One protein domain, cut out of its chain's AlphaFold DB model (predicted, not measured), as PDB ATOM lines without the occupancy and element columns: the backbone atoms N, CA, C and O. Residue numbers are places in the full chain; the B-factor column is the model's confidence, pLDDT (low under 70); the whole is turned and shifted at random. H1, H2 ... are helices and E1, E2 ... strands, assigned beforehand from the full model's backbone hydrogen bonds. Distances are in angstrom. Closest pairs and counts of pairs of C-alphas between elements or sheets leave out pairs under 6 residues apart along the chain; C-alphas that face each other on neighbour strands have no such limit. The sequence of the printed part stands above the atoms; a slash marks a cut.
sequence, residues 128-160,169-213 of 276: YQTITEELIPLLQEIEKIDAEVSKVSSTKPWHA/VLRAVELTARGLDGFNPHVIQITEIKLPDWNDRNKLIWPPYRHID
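This is residues 128 to 160 and 169 to 213 of the 276 residues of an uncharacterized protein of Bradyrhizobium sp. (UniProt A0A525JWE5). What is the main picture? One long helix, H1, runs along the longest axis; short H2 packs crosswise near its middle, and residues 179 to 203, without named elements, loop back to short strand E1 beside the first half of H1. What is printed? There are 78 residues with H1, H2, E1 in that order, mostly helix, though under half of the residues are in named elements; it is loose, radius of gyration of the C-alphas 15.3 A, spanning 54 by 30 by 23 A.

How do the helices meet? H1, residues 128 to 154, touches H2, residues 173 to 178, with residues 142 to 146 alone; the closest C-alphas, of Ile 142 and Val 173, are 6.3 A apart. They run opposite ways at a steep tilt of 68 degrees, only just short of about perpendicular. In H2 every O i to N i+4 pair is within hydrogen-bond range, in H1 21 of 23. Where is the strand? E1, residues 204 to 206, pairs with no named strand, but is antiparallel to residues 195 to 196.

Where does H1 begin? C-alpha 128 is at (127.734, 106.006, 144.616), and H1 is 37.2 A long with a kink of 29 degrees near residue 135. Where does E1 end? C-alpha 206 is at (126.886, 118.542, 141.363).

Is there a cut? Residues 161 to 168 are not printed, a gap of 14.7 A between C-alphas 160 and 169. Which link is long, and where is confidence low? H2 to E1 is a long link; residues 210 to 213 are under 70.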
ATOM      1  N   TYR A 128     128.019 104.645 145.046       95.44
ATOM      2  CA  TYR A 128     127.734 106.006 144.616       95.44
ATOM      3  C   TYR A 128     128.305 107.035 145.593       95.44
ATOM      4  O   TYR A 128     128.964 107.971 145.154       95.44
ATOM      5  N   GLN A 129     128.101 106.838 146.900       94.38
ATOM      6  CA  GLN A 129     128.602 107.747 147.931       94.38
ATOM      7  C   GLN A 129     130.127 107.874 147.877       94.38
ATOM      8  O   GLN A 129     130.622 108.993 147.758       94.38
ATOM      9  N   THR A 130     130.850 106.750 147.830       95.69
ATOM     10  CA  THR A 130     132.316 106.752 147.692       95.69
ATOM     11  C   THR A 130     132.769 107.497 146.436       95.69
ATOM     12  O   THR A 130     133.628 108.369 146.515       95.69
ATOM     13  N   ILE A 131     132.150 107.223 145.280       94.81
ATOM     14  CA  ILE A 131     132.497 107.917 144.031       94.81
ATOM     15  C   ILE A 131     132.240 109.419 144.157       94.81
ATOM     16  O   ILE A 131     133.069 110.209 143.723       94.81
ATOM     17  N   THR A 132     131.111 109.839 144.732       94.44
ATOM     18  CA  THR A 132     130.813 111.271 144.869       94.44
ATOM     19  C   THR A 132     131.758 111.989 145.825       94.44
ATOM     20  O   THR A 132     132.142 113.118 145.533       94.44
ATOM     21  N   GLU A 133     132.159 111.344 146.924       93.12
ATOM     22  CA  GLU A 133     133.101 111.905 147.901       93.12
ATOM     23  C   GLU A 133     134.466 112.209 147.269       93.12
ATOM     24  O   GLU A 133     135.058 113.242 147.575       93.12
ATOM     25  N   GLU A 134     134.929 111.364 146.346       95.19
ATOM     26  CA  GLU A 134     136.187 111.573 145.619       95.19
ATOM     27  C   GLU A 134     136.027 112.501 144.406       95.19
ATOM     28  O   GLU A 134     136.872 113.360 144.143       95.19
ATOM     29  N   LEU A 135     134.934 112.351 143.655       94.25
ATOM     30  CA  LEU A 135     134.735 113.044 142.385       94.25
ATOM     31  C   LEU A 135     134.416 114.530 142.571       94.25
ATOM     32  O   LEU A 135     134.875 115.347 141.779       94.25
ATOM     33  N   ILE A 136     133.638 114.908 143.590       93.56
ATOM     34  CA  ILE A 136     133.225 116.308 143.778       93.56
ATOM     35  C   ILE A 136     134.422 117.239 144.032       93.56
ATOM     36  O   ILE A 136     134.515 118.245 143.325       93.56
ATOM     37  N   PRO A 137     135.349 116.947 144.969       93.62
ATOM     38  CA  PRO A 137     136.538 117.776 145.162       93.62
ATOM     39  C   PRO A 137     137.380 117.904 143.890       93.62
ATOM     40  O   PRO A 137     137.828 119.001 143.563       93.62
ATOM     41  N   LEU A 138     137.528 116.812 143.130       93.94
ATOM     42  CA  LEU A 138     138.259 116.824 141.864       93.94
ATOM     43  C   LEU A 138     137.584 117.730 140.824       93.94
ATOM     44  O   LEU A 138     138.255 118.517 140.164       93.94
ATOM     45  N   LEU A 139     136.256 117.662 140.689       93.12
ATOM     46  CA  LEU A 139     135.505 118.532 139.778       93.12
ATOM     47  C   LEU A 139     135.614 120.013 140.173       93.12
ATOM     48  O   LEU A 139     135.737 120.870 139.299       93.12
ATOM     49  N   GLN A 140     135.616 120.315 141.474       92.25
ATOM     50  CA  GLN A 140     135.840 121.673 141.986       92.25
ATOM     51  C   GLN A 140     137.254 122.179 141.674       92.25
ATOM     52  O   GLN A 140     137.425 123.337 141.288       92.25
ATOM     53  N   GLU A 141     138.267 121.327 141.834       93.12
ATOM     54  CA  GLU A 141     139.656 121.658 141.512       93.12
ATOM     55  C   GLU A 141     139.842 121.902 140.010       93.12
ATOM     56  O   GLU A 141     140.409 122.926 139.625       93.12
ATOM     57  N   ILE A 142     139.299 121.017 139.168       91.56
ATOM     58  CA  ILE A 142     139.298 121.168 137.708       91.56
ATOM     59  C   ILE A 142     138.663 122.500 137.315       91.56
ATOM     60  O   ILE A 142     139.265 123.259 136.561       91.56
ATOM     61  N   GLU A 143     137.487 122.822 137.860       90.38
ATOM     62  CA  GLU A 143     136.809 124.080 137.553       90.38
ATOM     63  C   GLU A 143     137.659 125.303 137.929       90.38
ATOM     64  O   GLU A 143     137.733 126.271 137.166       90.38
ATOM     65  N   LYS A 144     138.323 125.266 139.089       91.75
ATOM     66  CA  LYS A 144     139.212 126.348 139.527       91.75
ATOM     67  C   LYS A 144     140.393 126.518 138.571       91.75
ATOM     68  O   LYS A 144     140.687 127.645 138.171       91.75
ATOM     69  N   ILE A 145     141.051 125.421 138.198       92.75
ATOM     70  CA  ILE A 145     142.183 125.447 137.265       92.75
ATOM     71  C   ILE A 145     141.720 125.951 135.895       92.75
ATOM     72  O   ILE A 145     142.365 126.826 135.323       92.75
ATOM     73  N   ASP A 146     140.581 125.478 135.392       91.50
ATOM     74  CA  ASP A 146     140.031 125.914 134.106       91.50
ATOM     75  C   ASP A 146     139.673 127.408 134.109       91.50
ATOM     76  O   ASP A 146     139.902 128.107 133.115       91.50
ATOM     77  N   ALA A 147     139.187 127.944 135.233       88.88
ATOM     78  CA  ALA A 147     138.964 129.380 135.395       88.88
ATOM     79  C   ALA A 147     140.280 130.181 135.351       88.88
ATOM     80  O   ALA A 147     140.343 131.235 134.710       88.88
ATOM     81  N   GLU A 148     141.346 129.685 135.985       92.62
ATOM     82  CA  GLU A 148     142.680 130.299 135.936       92.62
ATOM     83  C   GLU A 148     143.291 130.228 134.527       92.62
ATOM     84  O   GLU A 148     143.779 131.240 134.016       92.62
ATOM     85  N   VAL A 149     143.184 129.077 133.855       90.50
ATOM     86  CA  VAL A 149     143.584 128.879 132.453       90.50
ATOM     87  C   VAL A 149     142.853 129.859 131.542       90.50
ATOM     88  O   VAL A 149     143.487 130.514 130.710       90.50
ATOM     89  N   SER A 150     141.537 130.007 131.715       87.62
ATOM     90  CA  SER A 150     140.720 130.955 130.953       87.62
ATOM     91  C   SER A 150     141.174 132.396 131.192       87.62
ATOM     92  O   SER A 150     141.386 133.149 130.238       87.62
ATOM     93  N   LYS A 151     141.437 132.770 132.454       90.00
ATOM     94  CA  LYS A 151     141.947 134.100 132.815       90.00
ATOM     95  C   LYS A 151     143.285 134.392 132.135       90.00
ATOM     96  O   LYS A 151     143.395 135.411 131.456       90.00
ATOM     97  N   VAL A 152     144.267 133.496 132.255       91.19
ATOM     98  CA  VAL A 152     145.590 133.655 131.622       91.19
ATOM     99  C   VAL A 152     145.454 133.745 130.101       91.19
ATOM    100  O   VAL A 152     145.990 134.670 129.487       91.19
ATOM    101  N   SER A 153     144.669 132.847 129.500       87.75
ATOM    102  CA  SER A 153     144.445 132.813 128.050       87.75
ATOM    103  C   SER A 153     143.772 134.087 127.533       87.75
ATOM    104  O   SER A 153     144.134 134.583 126.466       87.75
ATOM    105  N   SER A 154     142.845 134.665 128.303       85.75
ATOM    106  CA  SER A 154     142.169 135.922 127.950       85.75
ATOM    107  C   SER A 154     143.105 137.135 127.953       85.75
ATOM    108  O   SER A 154     142.885 138.085 127.204       85.75
ATOM    109  N   THR A 155     144.171 137.090 128.759       90.19
ATOM    110  CA  THR A 155     145.182 138.156 128.861       90.19
ATOM    111  C   THR A 155     146.355 137.987 127.899       90.19
ATOM    112  O   THR A 155     147.262 138.821 127.902       90.19
ATOM    113  N   LYS A 156     146.365 136.932 127.070       86.12
ATOM    114  CA  LYS A 156     147.453 136.694 126.116       86.12
ATOM    115  C   LYS A 156     147.579 137.892 125.153       86.12
ATOM    116  O   LYS A 156     146.591 138.265 124.515       86.12
ATOM    117  N   PRO A 157     148.767 138.517 125.023       88.69
ATOM    118  CA  PRO A 157     148.948 139.708 124.199       88.69
ATOM    119  C   PRO A 157     149.039 139.346 122.710       88.69
ATOM    120  O   PRO A 157     150.103 139.410 122.108       88.69
ATOM    121  N   TRP A 158     147.906 139.008 122.088       83.56
ATOM    122  CA  TRP A 158     147.815 138.579 120.678       83.56
ATOM    123  C   TRP A 158     148.344 139.598 119.650       83.56
ATOM    124  O   TRP A 158     148.598 139.256 118.499       83.56
ATOM    125  N   HIS A 159     148.514 140.860 120.049       85.25
ATOM    126  CA  HIS A 159     149.091 141.908 119.206       85.25
ATOM    127  C   HIS A 159     150.627 141.865 119.154       85.25
ATOM    128  O   HIS A 159     151.211 142.401 118.213       85.25
ATOM    129  N   ALA A 160     151.290 141.250 120.140       88.88
ATOM    130  CA  ALA A 160     152.739 141.081 120.135       88.88
ATOM    131  C   ALA A 160     153.124 139.978 119.141       88.88
ATOM    132  O   ALA A 160     152.545 138.889 119.146       88.88
ATOM    133  N   VAL A 169     149.734 127.894 124.608       81.88
ATOM    134  CA  VAL A 169     148.274 127.867 124.756       81.88
ATOM    135  C   VAL A 169     147.932 126.829 125.812       81.88
ATOM    136  O   VAL A 169     148.096 125.629 125.596       81.88
ATOM    137  N   LEU A 170     147.462 127.301 126.964       87.25
ATOM    138  CA  LEU A 170     146.927 126.426 127.996       87.25
ATOM    139  C   LEU A 170     145.553 125.928 127.549       87.25
ATOM    140  O   LEU A 170     144.694 126.712 127.141       87.25
ATOM    141  N   ARG A 171     145.357 124.612 127.610       87.38
ATOM    142  CA  ARG A 171     144.066 123.970 127.349       87.38
ATOM    143  C   ARG A 171     143.379 123.673 128.676       87.38
ATOM    144  O   ARG A 171     144.046 123.540 129.699       87.38
ATOM    145  N   ALA A 172     142.057 123.531 128.633       89.06
ATOM    146  CA  ALA A 172     141.301 123.040 129.777       89.06
ATOM    147  C   ALA A 172     141.847 121.680 130.249       89.06
ATOM    148  O   ALA A 172     142.353 120.883 129.442       89.06
ATOM    149  N   VAL A 173     141.732 121.412 131.549       90.12
ATOM    150  CA  VAL A 173     142.255 120.200 132.191       90.12
ATOM    151  C   VAL A 173     141.686 118.954 131.522       90.12
ATOM    152  O   VAL A 173     142.436 118.040 131.183       90.12
ATOM    153  N   GLU A 174     140.381 118.936 131.243       89.88
ATOM    154  CA  GLU A 174     139.732 117.788 130.607       89.88
ATOM    155  C   GLU A 174     140.233 117.534 129.178       89.88
ATOM    156  O   GLU A 174     140.474 116.382 128.813       89.88
ATOM    157  N   LEU A 175     140.431 118.584 128.372       91.25
ATOM    158  CA  LEU A 175     140.966 118.438 127.014       91.25
ATOM    159  C   LEU A 175     142.371 117.833 127.045       91.25
ATOM    160  O   LEU A 175     142.683 116.949 126.252       91.25
ATOM    161  N   THR A 176     143.187 118.260 128.008       92.12
ATOM    162  CA  THR A 176     144.539 117.729 128.211       92.12
ATOM    163  C   THR A 176     144.498 116.270 128.665       92.12
ATOM    164  O   THR A 176     145.161 115.426 128.068       92.12
ATOM    165  N   ALA A 177     143.676 115.948 129.667       91.38
ATOM    166  CA  ALA A 177     143.542 114.595 130.205       91.38
ATOM    167  C   ALA A 177     143.006 113.593 129.169       91.38
ATOM    168  O   ALA A 177     143.405 112.430 129.163       91.38
ATOM    169  N   ARG A 178     142.112 114.042 128.279       89.81
ATOM    170  CA  ARG A 178     141.528 113.215 127.211       89.81
ATOM    171  C   ARG A 178     142.316 113.244 125.898       89.81
ATOM    172  O   ARG A 178     141.942 112.526 124.975       89.81
ATOM    173  N   GLY A 179     143.369 114.058 125.787       90.44
ATOM    174  CA  GLY A 179     144.110 114.242 124.535       90.44
ATOM    175  C   GLY A 179     143.244 114.802 123.400       90.44
ATOM    176  O   GLY A 179     143.408 114.409 122.249       90.44
ATOM    177  N   LEU A 180     142.283 115.669 123.729       88.19
ATOM    178  CA  LEU A 180     141.338 116.250 122.780       88.19
ATOM    179  C   LEU A 180     141.762 117.654 122.364       88.19
ATOM    180  O   LEU A 180     142.187 118.472 123.183       88.19
ATOM    181  N   ASP A 181     141.541 117.971 121.091       85.44
ATOM    182  CA  ASP A 181     141.797 119.314 120.580       85.44
ATOM    183  C   ASP A 181     140.689 120.323 120.909       85.44
ATOM    184  O   ASP A 181     140.927 121.532 120.892       85.44
ATOM    185  N   GLY A 182     139.497 119.836 121.248       85.38
ATOM    186  CA  GLY A 182     138.346 120.644 121.625       85.38
ATOM    187  C   GLY A 182     137.127 119.783 121.946       85.38
ATOM    188  O   GLY A 182     137.118 118.572 121.715       85.38
ATOM    189  N   PHE A 183     136.087 120.424 122.473       84.19
ATOM    190  CA  PHE A 183     134.798 119.780 122.709       84.19
ATOM    191  C   PHE A 183     133.951 119.797 121.436       84.19
ATOM    192  O   PHE A 183     133.940 120.773 120.687       84.19
ATOM    193  N   ASN A 184     133.226 118.709 121.199       84.50
ATOM    194  CA  ASN A 184     132.270 118.580 120.105       84.50
ATOM    195  C   ASN A 184     130.937 118.042 120.664       84.50
ATOM    196  O   ASN A 184     130.910 117.591 121.808       84.50
ATOM    197  N   PRO A 185     129.834 118.042 119.891       82.56
ATOM    198  CA  PRO A 185     128.515 117.630 120.388       82.56
ATOM    199  C   PRO A 185     128.423 116.192 120.926       82.56
ATOM    200  O   PRO A 185     127.451 115.848 121.592       82.56
ATOM    201  N   HIS A 186     129.405 115.340 120.628       81.69
ATOM    202  CA  HIS A 186     129.472 113.955 121.092       81.69
ATOM    203  C   HIS A 186     130.394 113.773 122.309       81.69
ATOM    204  O   HIS A 186     130.486 112.667 122.841       81.69
ATOM    205  N   VAL A 187     131.060 114.838 122.766       79.94
ATOM    206  CA  VAL A 187     131.926 114.838 123.948       79.94
ATOM    207  C   VAL A 187     131.278 115.698 125.025       79.94
ATOM    208  O   VAL A 187     131.344 116.923 124.985       79.94
ATOM    209  N   ILE A 188     130.661 115.033 126.002       78.19
ATOM    210  CA  ILE A 188     130.127 115.689 127.199       78.19
ATOM    211  C   ILE A 188     131.305 116.082 128.088       78.19
ATOM    212  O   ILE A 188     132.157 115.233 128.388       78.19
ATOM    213  N   GLN A 189     131.327 117.351 128.498       84.31
ATOM    214  CA  GLN A 189     132.296 117.858 129.462       84.31
ATOM    215  C   GLN A 189     132.030 117.227 130.828       84.31
ATOM    216  O   GLN A 189     130.885 117.118 131.272       84.31
ATOM    217  N   ILE A 190     133.081 116.821 131.528       83.75
ATOM    218  CA  ILE A 190     132.977 116.178 132.840       83.75
ATOM    219  C   ILE A 190     132.339 117.113 133.878       83.75
ATOM    220  O   ILE A 190     131.627 116.663 134.775       83.75
ATOM    221  N   THR A 191     132.519 118.423 133.710       80.94
ATOM    222  CA  THR A 191     131.920 119.473 134.543       80.94
ATOM    223  C   THR A 191     130.404 119.606 134.345       80.94
ATOM    224  O   THR A 191     129.722 120.076 135.256       80.94
ATOM    225  N   GLU A 192     129.850 119.131 133.222       84.31
ATOM    226  CA  GLU A 192     128.409 119.149 132.914       84.31
ATOM    227  C   GLU A 192     127.647 117.918 133.434       84.31
ATOM    228  O   GLU A 192     126.416 117.847 133.318       84.31
ATOM    229  N   ILE A 193     128.349 116.943 134.023       88.94
ATOM    230  CA  ILE A 193     127.713 115.786 134.659       88.94
ATOM    231  C   ILE A 193     126.755 116.279 135.753       88.94
ATOM    232  O   ILE A 193     127.007 117.270 136.430       88.94
ATOM    233  N   LYS A 194     125.628 115.587 135.938       90.94
ATOM    234  CA  LYS A 194     124.677 115.872 137.020       90.94
ATOM    235  C   LYS A 194     124.719 114.741 138.032       90.94
ATOM    236  O   LYS A 194     124.390 113.604 137.696       90.94
ATOM    237  N   LEU A 195     125.115 115.055 139.261       92.19
ATOM    238  CA  LEU A 195     125.190 114.099 140.363       92.19
ATOM    239  C   LEU A 195     124.027 114.361 141.332       92.19
ATOM    240  O   LEU A 195     124.032 115.399 142.002       92.19
ATOM    241  N   PRO A 196     123.007 113.482 141.384       92.38
ATOM    242  CA  PRO A 196     121.869 113.647 142.286       92.38
ATOM    243  C   PRO A 196     122.238 113.469 143.761       92.38
ATOM    244  O   PRO A 196     123.079 112.644 144.112       92.38
ATOM    245  N   ASP A 197     121.549 114.192 144.642       89.88
ATOM    246  CA  ASP A 197     121.635 113.948 146.079       89.88
ATOM    247  C   ASP A 197     120.766 112.747 146.465       89.88
ATOM    248  O   ASP A 197     119.555 112.713 146.254       89.88
ATOM    249  N   TRP A 198     121.397 111.728 147.040       87.69
ATOM    250  CA  TRP A 198     120.701 110.526 147.493       87.69
ATOM    251  C   TRP A 198     119.898 110.741 148.780       87.69
ATOM    252  O   TRP A 198     119.042 109.915 149.105       87.69
ATOM    253  N   ASN A 199     120.163 111.824 149.516       88.25
ATOM    254  CA  ASN A 199     119.409 112.210 150.706       88.25
ATOM    255  C   ASN A 199     118.279 113.202 150.383       88.25
ATOM    256  O   ASN A 199     117.320 113.290 151.149       88.25
ATOM    257  N   ASP A 200     118.352 113.905 149.247       89.00
ATOM    258  CA  ASP A 200     117.327 114.844 148.786       89.00
ATOM    259  C   ASP A 200     117.034 114.669 147.289       89.00
ATOM    260  O   ASP A 200     117.756 115.146 146.414       89.00
ATOM    261  N   ARG A 201     115.891 114.041 146.991       88.44
ATOM    262  CA  ARG A 201     115.432 113.745 145.622       88.44
ATOM    263  C   ARG A 201     115.308 114.968 144.706       88.44
ATOM    264  O   ARG A 201     115.231 114.797 143.493       88.44
ATOM    265  N   ASN A 202     115.206 116.172 145.269       89.38
ATOM    266  CA  ASN A 202     114.993 117.403 144.511       89.38
ATOM    267  C   ASN A 202     116.282 118.215 144.337       89.38
ATOM    268  O   ASN A 202     116.235 119.332 143.818       89.38
ATOM    269  N   LYS A 203     117.424 117.674 144.769       89.56
ATOM    270  CA  LYS A 203     118.694 118.386 144.807       89.56
ATOM    271  C   LYS A 203     119.769 117.647 144.020       89.56
ATOM    272  O   LYS A 203     119.814 116.419 143.964       89.56
ATOM    273  N   LEU A 204     120.655 118.423 143.408       90.44
ATOM    274  CA  LEU A 204     121.902 117.932 142.839       90.44
ATOM    275  C   LEU A 204     123.041 118.297 143.789       90.44
ATOM    276  O   LEU A 204     123.090 119.421 144.295       90.44
ATOM    277  N   ILE A 205     123.953 117.357 144.021       91.00
ATOM    278  CA  ILE A 205     125.217 117.644 144.704       91.00
ATOM    279  C   ILE A 205     126.181 118.323 143.721       91.00
ATOM    280  O   ILE A 205     126.921 119.229 144.102       91.00
ATOM    281  N   TRP A 206     126.126 117.926 142.446       90.81
ATOM    282  CA  TRP A 206     126.886 118.542 141.363       90.81
ATOM    283  C   TRP A 206     126.011 118.758 140.111       90.81
ATOM    284  O   TRP A 206     125.235 117.860 139.761       90.81
ATOM    285  N   PRO A 207     126.137 119.896 139.408       86.69
ATOM    286  CA  PRO A 207     126.923 121.072 139.792       86.69
ATOM    287  C   PRO A 207     126.353 121.734 141.059       86.69
ATOM    288  O   PRO A 207     125.143 121.643 141.298       86.69
ATOM    289  N   PRO A 208     127.191 122.384 141.892       78.69
ATOM    290  CA  PRO A 208     126.693 123.138 143.033       78.69
ATOM    291  C   PRO A 208     125.726 124.206 142.528       78.69
ATOM    292  O   PRO A 208     125.908 124.752 141.439       78.69
ATOM    293  N   TYR A 209     124.692 124.511 143.312       72.50
ATOM    294  CA  TYR A 209     123.772 125.586 142.961       72.50
ATOM    295  C   TYR A 209     124.561 126.889 142.785       72.50
ATOM    296  O   TYR A 209     125.117 127.424 143.744       72.50
ATOM    297  N   ARG A 210     124.623 127.385 141.548       68.06
ATOM    298  CA  ARG A 210     125.202 128.689 141.235       68.06
ATOM    299  C   ARG A 210     124.053 129.668 141.109       68.06
ATOM    300  O   ARG A 210     123.141 129.451 140.312       68.06
ATOM    301  N   HIS A 211     124.106 130.754 141.871       57.81
ATOM    302  CA  HIS A 211     123.309 131.917 141.520       57.81
ATOM    303  C   HIS A 211     123.745 132.340 140.117       57.81
ATOM    304  O   HIS A 211     124.922 132.625 139.894       57.81
ATOM    305  N   ILE A 212     122.820 132.315 139.158       58.03
ATOM    306  CA  ILE A 212     123.070 132.907 137.847       58.03
ATOM    307  C   ILE A 212     123.221 134.401 138.107       58.03
ATOM    308  O   ILE A 212     122.238 135.094 138.371       58.03
ATOM    309  N   ASP A 213     124.459 134.884 138.093       51.41
ATOM    310  CA  ASP A 213     124.720 136.309 138.156       51.41
ATOM    311  C   ASP A 213     124.401 136.916 136.787       51.41
ATOM    312  O   ASP A 213     125.234 136.986 135.880       51.41
TER     313      ASP A 213